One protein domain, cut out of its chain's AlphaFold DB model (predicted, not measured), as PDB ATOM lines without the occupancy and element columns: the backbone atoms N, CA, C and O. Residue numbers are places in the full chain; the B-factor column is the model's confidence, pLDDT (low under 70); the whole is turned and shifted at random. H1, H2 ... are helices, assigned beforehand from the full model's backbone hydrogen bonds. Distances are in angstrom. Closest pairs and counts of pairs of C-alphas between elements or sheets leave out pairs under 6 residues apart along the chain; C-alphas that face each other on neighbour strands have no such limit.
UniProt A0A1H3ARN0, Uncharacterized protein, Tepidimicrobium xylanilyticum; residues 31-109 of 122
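This is residues 31 to 109 of the 122 residues of an uncharacterized protein of Tepidimicrobium xylanilyticum (UniProt A0A1H3ARN0). Three helices form a loose up-and-down bundle, each running against the one before; H2 and H3 open as a V from their tight link, H1 packs on both, and loop residues 56 to 62 stick out at one end. The 79 printed residues hold H1, H2 and H3, all helix in class, with a radius of gyration of the C-alphas of 16.1 A and spans of 53 by 23 by 17 A.

H1, residues 31 to 49, and H2, residues 67 to 90, touch as a hairpin at a shallow tilt of 26 degrees, opposite ways; the closest C-alphas, Cys 46 and Leu 74, are 7.0 A apart. H2 does so with residues 70 to 81 alone. H3, residues 94 to 109, touches H1, its closest C-alphas being Val 34 and Met 99, 5.5 A apart; they run the same way at 33 degrees, shallow but only just. H2 and H3 touch only at the corner, Val 88 to Gly 94, C-alphas 5.0 A apart. In H1, H2 and H3 every O i to N i+4 pair is within hydrogen-bond range.

H1 begins at C-alpha 31 (-35.593, 15.279, 6.221) and measures 26.2 A, H2 35.2 A, and H3 22.1 A, ending at C-alpha 109 (-15.281, 9.205, 5.072).

The printed part has no cut. The link from H1 to H2 is long, 17 residues. Residues 51 to 58, 60 and 62 to 65 have pLDDT under 70.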
ATOM      1  N   ASP A  31     -36.162  15.276   4.870       91.12
ATOM      2  CA  ASP A  31     -35.593  15.279   6.221       91.12
ATOM      3  C   ASP A  31     -35.197  13.870   6.668       91.12
ATOM      4  O   ASP A  31     -34.108  13.682   7.204       91.12
ATOM      5  N   LEU A  32     -36.014  12.856   6.364       93.25
ATOM      6  CA  LEU A  32     -35.689  11.454   6.645       93.25
ATOM      7  C   LEU A  32     -34.471  10.969   5.846       93.25
ATOM      8  O   LEU A  32     -33.661  10.198   6.356       93.25
ATOM      9  N   ILE A  33     -34.277  11.411   4.606       93.62
ATOM     10  CA  ILE A  33     -33.061  11.044   3.863       93.62
ATOM     11  C   ILE A  33     -31.832  11.700   4.502       93.62
ATOM     12  O   ILE A  33     -30.817  11.039   4.724       93.62
ATOM     13  N   VAL A  34     -31.924  12.987   4.846       94.69
ATOM     14  CA  VAL A  34     -30.841  13.713   5.523       94.69
ATOM     15  C   VAL A  34     -30.495  13.065   6.864       94.69
ATOM     16  O   VAL A  34     -29.318  12.857   7.158       94.69
ATOM     17  N   LEU A  35     -31.501  12.687   7.652       94.38
ATOM     18  CA  LEU A  35     -31.311  12.086   8.968       94.38
ATOM     19  C   LEU A  35     -30.649  10.703   8.872       94.38
ATOM     20  O   LEU A  35     -29.764  10.398   9.671       94.38
ATOM     21  N   LEU A  36     -30.967   9.916   7.838       94.56
ATOM     22  CA  LEU A  36     -30.255   8.669   7.540       94.56
ATOM     23  C   LEU A  36     -28.774   8.922   7.220       94.56
ATOM     24  O   LEU A  36     -27.898   8.222   7.729       94.56
ATOM     25  N   LEU A  37     -28.468   9.929   6.397       94.75
ATOM     26  CA  LEU A  37     -27.085  10.263   6.040       94.75
ATOM     27  C   LEU A  37     -26.273  10.752   7.247       94.75
ATOM     28  O   LEU A  37     -25.097  10.400   7.377       94.75
ATOM     29  N   VAL A  38     -26.895  11.533   8.134       95.25
ATOM     30  CA  VAL A  38     -26.290  11.950   9.405       95.25
ATOM     31  C   VAL A  38     -26.057  10.739  10.306       95.25
ATOM     32  O   VAL A  38     -24.968  10.613  10.856       95.25
ATOM     33  N   LEU A  39     -27.015   9.814  10.411       94.00
ATOM     34  CA  LEU A  39     -26.874   8.586  11.199       94.00
ATOM     35  C   LEU A  39     -25.689   7.729  10.726       94.00
ATOM     36  O   LEU A  39     -24.898   7.253  11.546       94.00
ATOM     37  N   LEU A  40     -25.534   7.553   9.408       92.69
ATOM     38  CA  LEU A  40     -24.407   6.816   8.827       92.69
ATOM     39  C   LEU A  40     -23.068   7.482   9.150       92.69
ATOM     40  O   LEU A  40     -22.121   6.801   9.548       92.69
ATOM     41  N   LEU A  41     -22.996   8.807   9.026       92.69
ATOM     42  CA  LEU A  41     -21.789   9.568   9.333       92.69
ATOM     43  C   LEU A  41     -21.460   9.521  10.831       92.69
ATOM     44  O   LEU A  41     -20.322   9.236  11.208       92.69
ATOM     45  N   PHE A  42     -22.461   9.738  11.683       92.44
ATOM     46  CA  PHE A  42     -22.333   9.700  13.137       92.44
ATOM     47  C   PHE A  42     -21.875   8.323  13.621       92.44
ATOM     48  O   PHE A  42     -21.008   8.234  14.480       92.44
ATOM     49  N   THR A  43     -22.349   7.242  12.997       90.12
ATOM     50  CA  THR A  43     -21.890   5.879  13.308       90.12
ATOM     51  C   THR A  43     -20.384   5.709  13.075       90.12
ATOM     52  O   THR A  43     -19.699   5.074  13.882       90.12
ATOM     53  N   VAL A  44     -19.837   6.304  12.008       89.44
ATOM     54  CA  VAL A  44     -18.387   6.291  11.757       89.44
ATOM     55  C   VAL A  44     -17.636   7.142  12.779       89.44
ATOM     56  O   VAL A  44     -16.591   6.719  13.273       89.44
ATOM     57  N   VAL A  45     -18.174   8.312  13.136       89.81
ATOM     58  CA  VAL A  45     -17.601   9.180  14.179       89.81
ATOM     59  C   VAL A  45     -17.555   8.457  15.527       89.81
ATOM     60  O   VAL A  45     -16.497   8.412  16.152       89.81
ATOM     61  N   CYS A  46     -18.650   7.809  15.929       88.44
ATOM     62  CA  CYS A  46     -18.704   6.972  17.123       88.44
ATOM     63  C   CYS A  46     -17.615   5.901  17.090       88.44
ATOM     64  O   CYS A  46     -16.837   5.796  18.025       88.44
ATOM     65  N   PHE A  47     -17.481   5.150  16.000       84.69
ATOM     66  CA  PHE A  47     -16.461   4.101  15.907       84.69
ATOM     67  C   PHE A  47     -15.017   4.605  15.969       84.69
ATOM     68  O   PHE A  47     -14.132   3.867  16.395       84.69
ATOM     69  N   LYS A  48     -14.762   5.844  15.540       84.69
ATOM     70  CA  LYS A  48     -13.442   6.465  15.678       84.69
ATOM     71  C   LYS A  48     -13.114   6.857  17.106       84.69
ATOM     72  O   LYS A  48     -11.962   6.736  17.509       84.69
ATOM     73  N   ILE A  49     -14.099   7.416  17.803       83.62
ATOM     74  CA  ILE A  49     -13.913   8.024  19.120       83.62
ATOM     75  C   ILE A  49     -14.046   6.971  20.225       83.62
ATOM     76  O   ILE A  49     -13.313   7.031  21.208       83.62
ATOM     77  N   LEU A  50     -14.945   5.993  20.068       80.75
ATOM     78  CA  LEU A  50     -15.054   4.881  21.004       80.75
ATOM     79  C   LEU A  50     -13.785   4.036  20.939       80.75
ATOM     80  O   LEU A  50     -13.384   3.532  19.887       80.75
ATOM     81  N   THR A  51     -13.185   3.834  22.104       64.81
ATOM     82  CA  THR A  51     -12.075   2.911  22.281       64.81
ATOM     83  C   THR A  51     -12.513   1.517  21.828       64.81
ATOM     84  O   THR A  51     -13.516   0.990  22.298       64.81
ATOM     85  N   LYS A  52     -11.749   0.872  20.938       64.56
ATOM     86  CA  LYS A  52     -12.047  -0.478  20.409       64.56
ATOM     87  C   LYS A  52     -11.900  -1.607  21.446       64.56
ATOM     88  O   LYS A  52     -11.751  -2.765  21.065       64.56
ATOM     89  N   ARG A  53     -11.862  -1.292  22.743       60.34
ATOM     90  CA  ARG A  53     -11.698  -2.294  23.796       60.34
ATOM     91  C   ARG A  53     -13.074  -2.736  24.268       60.34
ATOM     92  O   ARG A  53     -13.918  -1.910  24.587       60.34
ATOM     93  N   LEU A  54     -13.299  -4.043  24.269       62.03
ATOM     94  CA  LEU A  54     -14.556  -4.612  24.733       62.03
ATOM     95  C   LEU A  54     -14.597  -4.512  26.264       62.03
ATOM     96  O   LEU A  54     -13.620  -4.919  26.900       62.03
ATOM     97  N   PRO A  55     -15.704  -4.046  26.866       57.38
ATOM     98  CA  PRO A  55     -15.814  -3.897  28.322       57.38
ATOM     99  C   PRO A  55     -15.617  -5.227  29.071       57.38
ATOM    100  O   PRO A  55     -15.231  -5.240  30.230       57.38
ATOM    101  N   PHE A  56     -15.788  -6.360  28.383       61.59
ATOM    102  CA  PHE A  56     -15.571  -7.713  28.908       61.59
ATOM    103  C   PHE A  56     -14.100  -8.160  28.946       61.59
ATOM    104  O   PHE A  56     -13.815  -9.264  29.397       61.59
ATOM    105  N   SER A  57     -13.174  -7.340  28.441       68.44
ATOM    106  CA  SER A  57     -11.732  -7.643  28.411       68.44
ATOM    107  C   SER A  57     -10.923  -6.895  29.477       68.44
ATOM    108  O   SER A  57      -9.704  -7.037  29.516       68.44
ATOM    109  N   MET A  58     -11.583  -6.103  30.332       64.88
ATOM    110  CA  MET A  58     -10.944  -5.278  31.360       64.88
ATOM    111  C   MET A  58     -11.306  -5.728  32.783       64.88
ATOM    112  O   MET A  58     -12.391  -6.273  32.995       64.88
ATOM    113  N   PRO A  59     -10.437  -5.449  33.773       75.56
ATOM    114  CA  PRO A  59     -10.802  -5.513  35.184       75.56
ATOM    115  C   PRO A  59     -11.989  -4.584  35.476       75.56
ATOM    116  O   PRO A  59     -12.070  -3.481  34.937       75.56
ATOM    117  N   PHE A  60     -12.887  -4.995  36.374       68.00
ATOM    118  CA  PHE A  60     -14.088  -4.225  36.731       68.00
ATOM    119  C   PHE A  60     -13.774  -2.799  37.233       68.00
ATOM    120  O   PHE A  60     -14.566  -1.889  37.028       68.00
ATOM    121  N   GLU A  61     -12.594  -2.575  37.822       70.50
ATOM    122  CA  GLU A  61     -12.118  -1.248  38.252       70.50
ATOM    123  C   GLU A  61     -11.736  -0.290  37.112       70.50
ATOM    124  O   GLU A  61     -11.614   0.920  37.341       70.50
ATOM    125  N   GLU A  62     -11.493  -0.805  35.908       67.62
ATOM    126  CA  GLU A  62     -11.190  -0.012  34.711       67.62
ATOM    127  C   GLU A  62     -12.421   0.169  33.816       67.62
ATOM    128  O   GLU A  62     -12.494   1.142  33.061       67.62
ATOM    129  N   ALA A  63     -13.416  -0.713  33.945       63.34
ATOM    130  CA  ALA A  63     -14.687  -0.605  33.244       63.34
ATOM    131  C   ALA A  63     -15.402   0.708  33.624       63.34
ATOM    132  O   ALA A  63     -15.665   0.985  34.793       63.34
ATOM    133  N   GLY A  64     -15.694   1.551  32.628       64.19
ATOM    134  CA  GLY A  64     -16.398   2.825  32.817       64.19
ATOM    135  C   GLY A  64     -15.520   4.048  33.113       64.19
ATOM    136  O   GLY A  64     -16.012   5.180  33.025       64.19
ATOM    137  N   LYS A  65     -14.216   3.895  33.403       68.94
ATOM    138  CA  LYS A  65     -13.321   5.052  33.610       68.94
ATOM    139  C   LYS A  65     -13.100   5.798  32.289       68.94
ATOM    140  O   LYS A  65     -12.481   5.293  31.361       68.94
ATOM    141  N   GLY A  66     -13.611   7.027  32.205       73.44
ATOM    142  CA  GLY A  66     -13.501   7.891  31.020       73.44
ATOM    143  C   GLY A  66     -14.611   7.710  29.975       73.44
ATOM    144  O   GLY A  66     -14.784   8.589  29.131       73.44
ATOM    145  N   GLU A  67     -15.430   6.656  30.067       76.88
ATOM    146  CA  GLU A  67     -16.553   6.419  29.141       76.88
ATOM    147  C   GLU A  67     -17.626   7.514  29.228       76.88
ATOM    148  O   GLU A  67     -18.197   7.912  28.210       76.88
ATOM    149  N   ALA A  68     -17.862   8.065  30.424       82.25
ATOM    150  CA  ALA A  68     -18.792   9.176  30.620       82.25
ATOM    151  C   ALA A  68     -18.353  10.440  29.858       82.25
ATOM    152  O   ALA A  68     -19.169  11.082  29.202       82.25
ATOM    153  N   ILE A  69     -17.056  10.766  29.883       86.50
ATOM    154  CA  ILE A  69     -16.503  11.929  29.173       86.50
ATOM    155  C   ILE A  69     -16.618  11.724  27.660       86.50
ATOM    156  O   ILE A  69     -17.075  12.619  26.949       86.50
ATOM    157  N   VAL A  70     -16.272  10.530  27.168       87.50
ATOM    158  CA  VAL A  70     -16.431  10.172  25.750       87.50
ATOM    159  C   VAL A  70     -17.895  10.292  25.315       87.50
ATOM    160  O   VAL A  70     -18.182  10.870  24.266       87.50
ATOM    161  N   SER A  71     -18.828   9.818  26.140       87.69
ATOM    162  CA  SER A  71     -20.267   9.906  25.868       87.69
ATOM    163  C   SER A  71     -20.756  11.355  25.808       87.69
ATOM    164  O   SER A  71     -21.513  11.704  24.903       87.69
ATOM    165  N   ILE A  72     -20.280  12.225  26.707       91.38
ATOM    166  CA  ILE A  72     -20.591  13.664  26.683       91.38
ATOM    167  C   ILE A  72     -20.068  14.315  25.397       91.38
ATOM    168  O   ILE A  72     -20.791  15.079  24.760       91.38
ATOM    169  N   ILE A  73     -18.847  13.989  24.966       91.75
ATOM    170  CA  ILE A  73     -18.278  14.519  23.716       91.75
ATOM    171  C   ILE A  73     -19.129  14.098  22.509       91.75
ATOM    172  O   ILE A  73     -19.444  14.926  21.653       91.75
ATOM    173  N   LEU A  74     -19.545  12.832  22.445       91.56
ATOM    174  CA  LEU A  74     -20.405  12.330  21.369       91.56
ATOM    175  C   LEU A  74     -21.781  13.000  21.365       91.56
ATOM    176  O   LEU A  74     -22.308  13.307  20.296       91.56
ATOM    177  N   LEU A  75     -22.338  13.274  22.546       93.19
ATOM    178  CA  LEU A  75     -23.588  14.013  22.699       93.19
ATOM    179  C   LEU A  75     -23.452  15.450  22.173       93.19
ATOM    180  O   LEU A  75     -24.319  15.916  21.436       93.19
ATOM    181  N   ILE A  76     -22.346  16.136  22.478       95.12
ATOM    182  CA  ILE A  76     -22.062  17.481  21.949       95.12
ATOM    183  C   ILE A  76     -21.995  17.450  20.417       95.12
ATOM    184  O   ILE A  76     -22.618  18.283  19.759       95.12
ATOM    185  N   ILE A  77     -21.305  16.467  19.834       94.19
ATOM    186  CA  ILE A  77     -21.245  16.292  18.373       94.19
ATOM    187  C   ILE A  77     -22.650  16.075  17.792       94.19
ATOM    188  O   ILE A  77     -22.981  16.641  16.749       94.19
ATOM    189  N   LEU A  78     -23.498  15.298  18.469       93.62
ATOM    190  CA  LEU A  78     -24.882  15.088  18.049       93.62
ATOM    191  C   LEU A  78     -25.685  16.401  18.054       93.62
ATOM    192  O   LEU A  78     -26.387  16.689  17.085       93.62
ATOM    193  N   PHE A  79     -25.532  17.235  19.087       93.81
ATOM    194  CA  PHE A  79     -26.157  18.561  19.138       93.81
ATOM    195  C   PHE A  79     -25.692  19.487  18.013       93.81
ATOM    196  O   PHE A  79     -26.504  20.241  17.478       93.81
ATOM    197  N   VAL A  80     -24.426  19.397  17.595       95.06
ATOM    198  CA  VAL A  80     -23.931  20.140  16.425       95.06
ATOM    199  C   VAL A  80     -24.679  19.716  15.159       95.06
ATOM    200  O   VAL A  80     -25.138  20.579  14.414       95.06
ATOM    201  N   PHE A  81     -24.873  18.413  14.928       93.44
ATOM    202  CA  PHE A  81     -25.651  17.939  13.777       93.44
ATOM    203  C   PHE A  81     -27.103  18.427  13.807       93.44
ATOM    204  O   PHE A  81     -27.626  18.831  12.766       93.44
ATOM    205  N   ILE A  82     -27.735  18.432  14.986       93.62
ATOM    206  CA  ILE A  82     -29.093  18.964  15.172       93.62
ATOM    207  C   ILE A  82     -29.130  20.456  14.821       93.62
ATOM    208  O   ILE A  82     -29.980  20.879  14.038       93.62
ATOM    209  N   GLY A  83     -28.190  21.243  15.350       94.00
ATOM    210  CA  GLY A  83     -28.106  22.679  15.093       94.00
ATOM    211  C   GLY A  83     -27.902  23.000  13.612       94.00
ATOM    212  O   GLY A  83     -28.626  23.824  13.057       94.00
ATOM    213  N   VAL A  84     -26.975  22.305  12.946       94.50
ATOM    214  CA  VAL A  84     -26.719  22.485  11.507       94.50
ATOM    215  C   VAL A  84     -27.952  22.127  10.681       94.50
ATOM    216  O   VAL A  84     -28.348  22.902   9.813       94.50
ATOM    217  N   HIS A  85     -28.596  20.990  10.963       93.38
ATOM    218  CA  HIS A  85     -29.813  20.596  10.256       93.38
ATOM    219  C   HIS A  85     -30.933  21.629  10.441       93.38
ATOM    220  O   HIS A  85     -31.543  22.032   9.455       93.38
ATOM    221  N   PHE A  86     -31.152  22.111  11.670       93.25
ATOM    222  CA  PHE A  86     -32.168  23.121  11.963       93.25
ATOM    223  C   PHE A  86     -31.919  24.427  11.199       93.25
ATOM    224  O   PHE A  86     -32.820  24.922  10.527       93.25
ATOM    225  N   ILE A  87     -30.688  24.953  11.235       94.38
ATOM    226  CA  ILE A  87     -30.320  26.175  10.503       94.38
ATOM    227  C   ILE A  87     -30.592  25.990   9.011       94.38
ATOM    228  O   ILE A  87     -31.238  26.830   8.385       94.38
ATOM    229  N   VAL A  88     -30.158  24.871   8.437       93.06
ATOM    230  CA  VAL A  88     -30.305  24.635   7.001       93.06
ATOM    231  C   VAL A  88     -31.760  24.377   6.589       93.06
ATOM    232  O   VAL A  88     -32.156  24.765   5.488       93.06
ATOM    233  N   ALA A  89     -32.581  23.803   7.469       90.00
ATOM    234  CA  ALA A  89     -34.012  23.620   7.238       90.00
ATOM    235  C   ALA A  89     -34.780  24.955   7.152       90.00
ATOM    236  O   ALA A  89     -35.818  25.017   6.495       90.00
ATOM    237  N   THR A  90     -34.265  26.039   7.750       90.62
ATOM    238  CA  THR A  90     -34.872  27.383   7.628       90.62
ATOM    239  C   THR A  90     -34.568  28.079   6.298       90.62
ATOM    240  O   THR A  90     -35.261  29.022   5.916       90.62
ATOM    241  N   ILE A  91     -33.554  27.615   5.562       91.94
ATOM    242  CA  ILE A  91     -33.115  28.217   4.302       91.94
ATOM    243  C   ILE A  91     -33.837  27.540   3.132       91.94
ATOM    244  O   ILE A  91     -33.837  26.316   2.990       91.94
ATOM    245  N   LYS A  92     -34.405  28.336   2.219       86.69
ATOM    246  CA  LYS A  92     -35.035  27.819   0.993       86.69
ATOM    247  C   LYS A  92     -34.018  27.015   0.167       86.69
ATOM    248  O   LYS A  92     -32.941  27.511  -0.138       86.69
ATOM    249  N   HIS A  93     -34.364  25.778  -0.200       86.75
ATOM    250  CA  HIS A  93     -33.479  24.797  -0.858       86.75
ATOM    251  C   HIS A  93     -32.224  24.381  -0.065       86.75
ATOM    252  O   HIS A  93     -31.456  23.551  -0.555       86.75
ATOM    253  N   GLY A  94     -32.029  24.871   1.164       89.31
ATOM    254  CA  GLY A  94     -30.868  24.528   1.984       89.31
ATOM    255  C   GLY A  94     -30.768  23.025   2.238       89.31
ATOM    256  O   GLY A  94     -29.696  22.438   2.100       89.31
ATOM    257  N   LEU A  95     -31.905  22.378   2.513       89.81
ATOM    258  CA  LEU A  95     -31.975  20.942   2.786       89.81
ATOM    259  C   LEU A  95     -31.446  20.081   1.622       89.81
ATOM    260  O   LEU A  95     -30.767  19.083   1.858       89.81
ATOM    261  N   LEU A  96     -31.689  20.494   0.371       91.69
ATOM    262  CA  LEU A  96     -31.170  19.802  -0.816       91.69
ATOM    263  C   LEU A  96     -29.644  19.917  -0.913       91.69
ATOM    264  O   LEU A  96     -28.963  18.919  -1.148       91.69
ATOM    265  N   ILE A  97     -29.095  21.114  -0.694       92.38
ATOM    266  CA  ILE A  97     -27.642  21.348  -0.724       92.38
ATOM    267  C   ILE A  97     -26.956  20.557   0.395       92.38
ATOM    268  O   ILE A  97     -25.915  19.928   0.182       92.38
ATOM    269  N   TYR A  98     -27.558  20.540   1.582       93.31
ATOM    270  CA  TYR A  98     -27.040  19.792   2.722       93.31
ATOM    271  C   TYR A  98     -27.068  18.285   2.490       93.31
ATOM    272  O   TYR A  98     -26.079  17.613   2.777       93.31
ATOM    273  N   MET A  99     -28.138  17.760   1.888       93.69
ATOM    274  CA  MET A  99     -28.214  16.357   1.481       93.69
ATOM    275  C   MET A  99     -27.065  15.981   0.539       93.69
ATOM    276  O   MET A  99     -26.348  15.018   0.809       93.69
ATOM    277  N   LEU A 100     -26.846  16.752  -0.531       94.44
ATOM    278  CA  LEU A 100     -25.756  16.496  -1.482       94.44
ATOM    279  C   LEU A 100     -24.386  16.537  -0.797       94.44
ATOM    280  O   LEU A 100     -23.550  15.656  -1.007       94.44
ATOM    281  N   THR A 101     -24.181  17.518   0.081       94.19
ATOM    282  CA  THR A 101     -22.943  17.659   0.858       94.19
ATOM    283  C   THR A 101     -22.712  16.444   1.761       94.19
ATOM    284  O   THR A 101     -21.618  15.877   1.775       94.19
ATOM    285  N   LEU A 102     -23.748  15.981   2.465       94.06
ATOM    286  CA  LEU A 102     -23.681  14.798   3.323       94.06
ATOM    287  C   LEU A 102     -23.408  13.509   2.544       94.06
ATOM    288  O   LEU A 102     -22.699  12.645   3.062       94.06
ATOM    289  N   ILE A 103     -23.933  13.368   1.323       94.44
ATOM    290  CA  ILE A 103     -23.633  12.222   0.449       94.44
ATOM    291  C   ILE A 103     -22.138  12.193   0.127       94.44
ATOM    292  O   ILE A 103     -21.485  11.167   0.327       94.44
ATOM    293  N   VAL A 104     -21.577  13.322  -0.319       95.12
ATOM    294  CA  VAL A 104     -20.150  13.424  -0.660       95.12
ATOM    295  C   VAL A 104     -19.280  13.121   0.559       95.12
ATOM    296  O   VAL A 104     -18.377  12.286   0.477       95.12
ATOM    297  N   ILE A 105     -19.583  13.734   1.708       94.25
ATOM    298  CA  ILE A 105     -18.840  13.504   2.955       94.25
ATOM    299  C   ILE A 105     -18.915  12.034   3.371       94.25
ATOM    300  O   ILE A 105     -17.882  11.454   3.702       94.25
ATOM    301  N   ASN A 106     -20.095  11.406   3.314       92.69
ATOM    302  CA  ASN A 106     -20.229   9.982   3.614       92.69
ATOM    303  C   ASN A 106     -19.331   9.150   2.693       92.69
ATOM    304  O   ASN A 106     -18.511   8.381   3.185       92.69
ATOM    305  N   ILE A 107     -19.402   9.334   1.374       90.44
ATOM    306  CA  ILE A 107     -18.570   8.565   0.435       90.44
ATOM    307  C   ILE A 107     -17.079   8.711   0.770       90.44
ATOM    308  O   ILE A 107     -16.364   7.710   0.814       90.44
ATOM    309  N   LEU A 108     -16.605   9.931   1.035       91.25
ATOM    310  CA  LEU A 108     -15.200  10.194   1.354       91.25
ATOM    311  C   LEU A 108     -14.771   9.561   2.682       91.25
ATOM    312  O   LEU A 108     -13.737   8.894   2.742       91.25
ATOM    313  N   VAL A 109     -15.567   9.745   3.738       89.44
ATOM    314  CA  VAL A 109     -15.281   9.205   5.072       89.44
ATOM    315  C   VAL A 109     -15.268   7.681   5.026       89.44
ATOM    316  O   VAL A 109     -14.288   7.066   5.435       89.44
TER     317      VAL A 109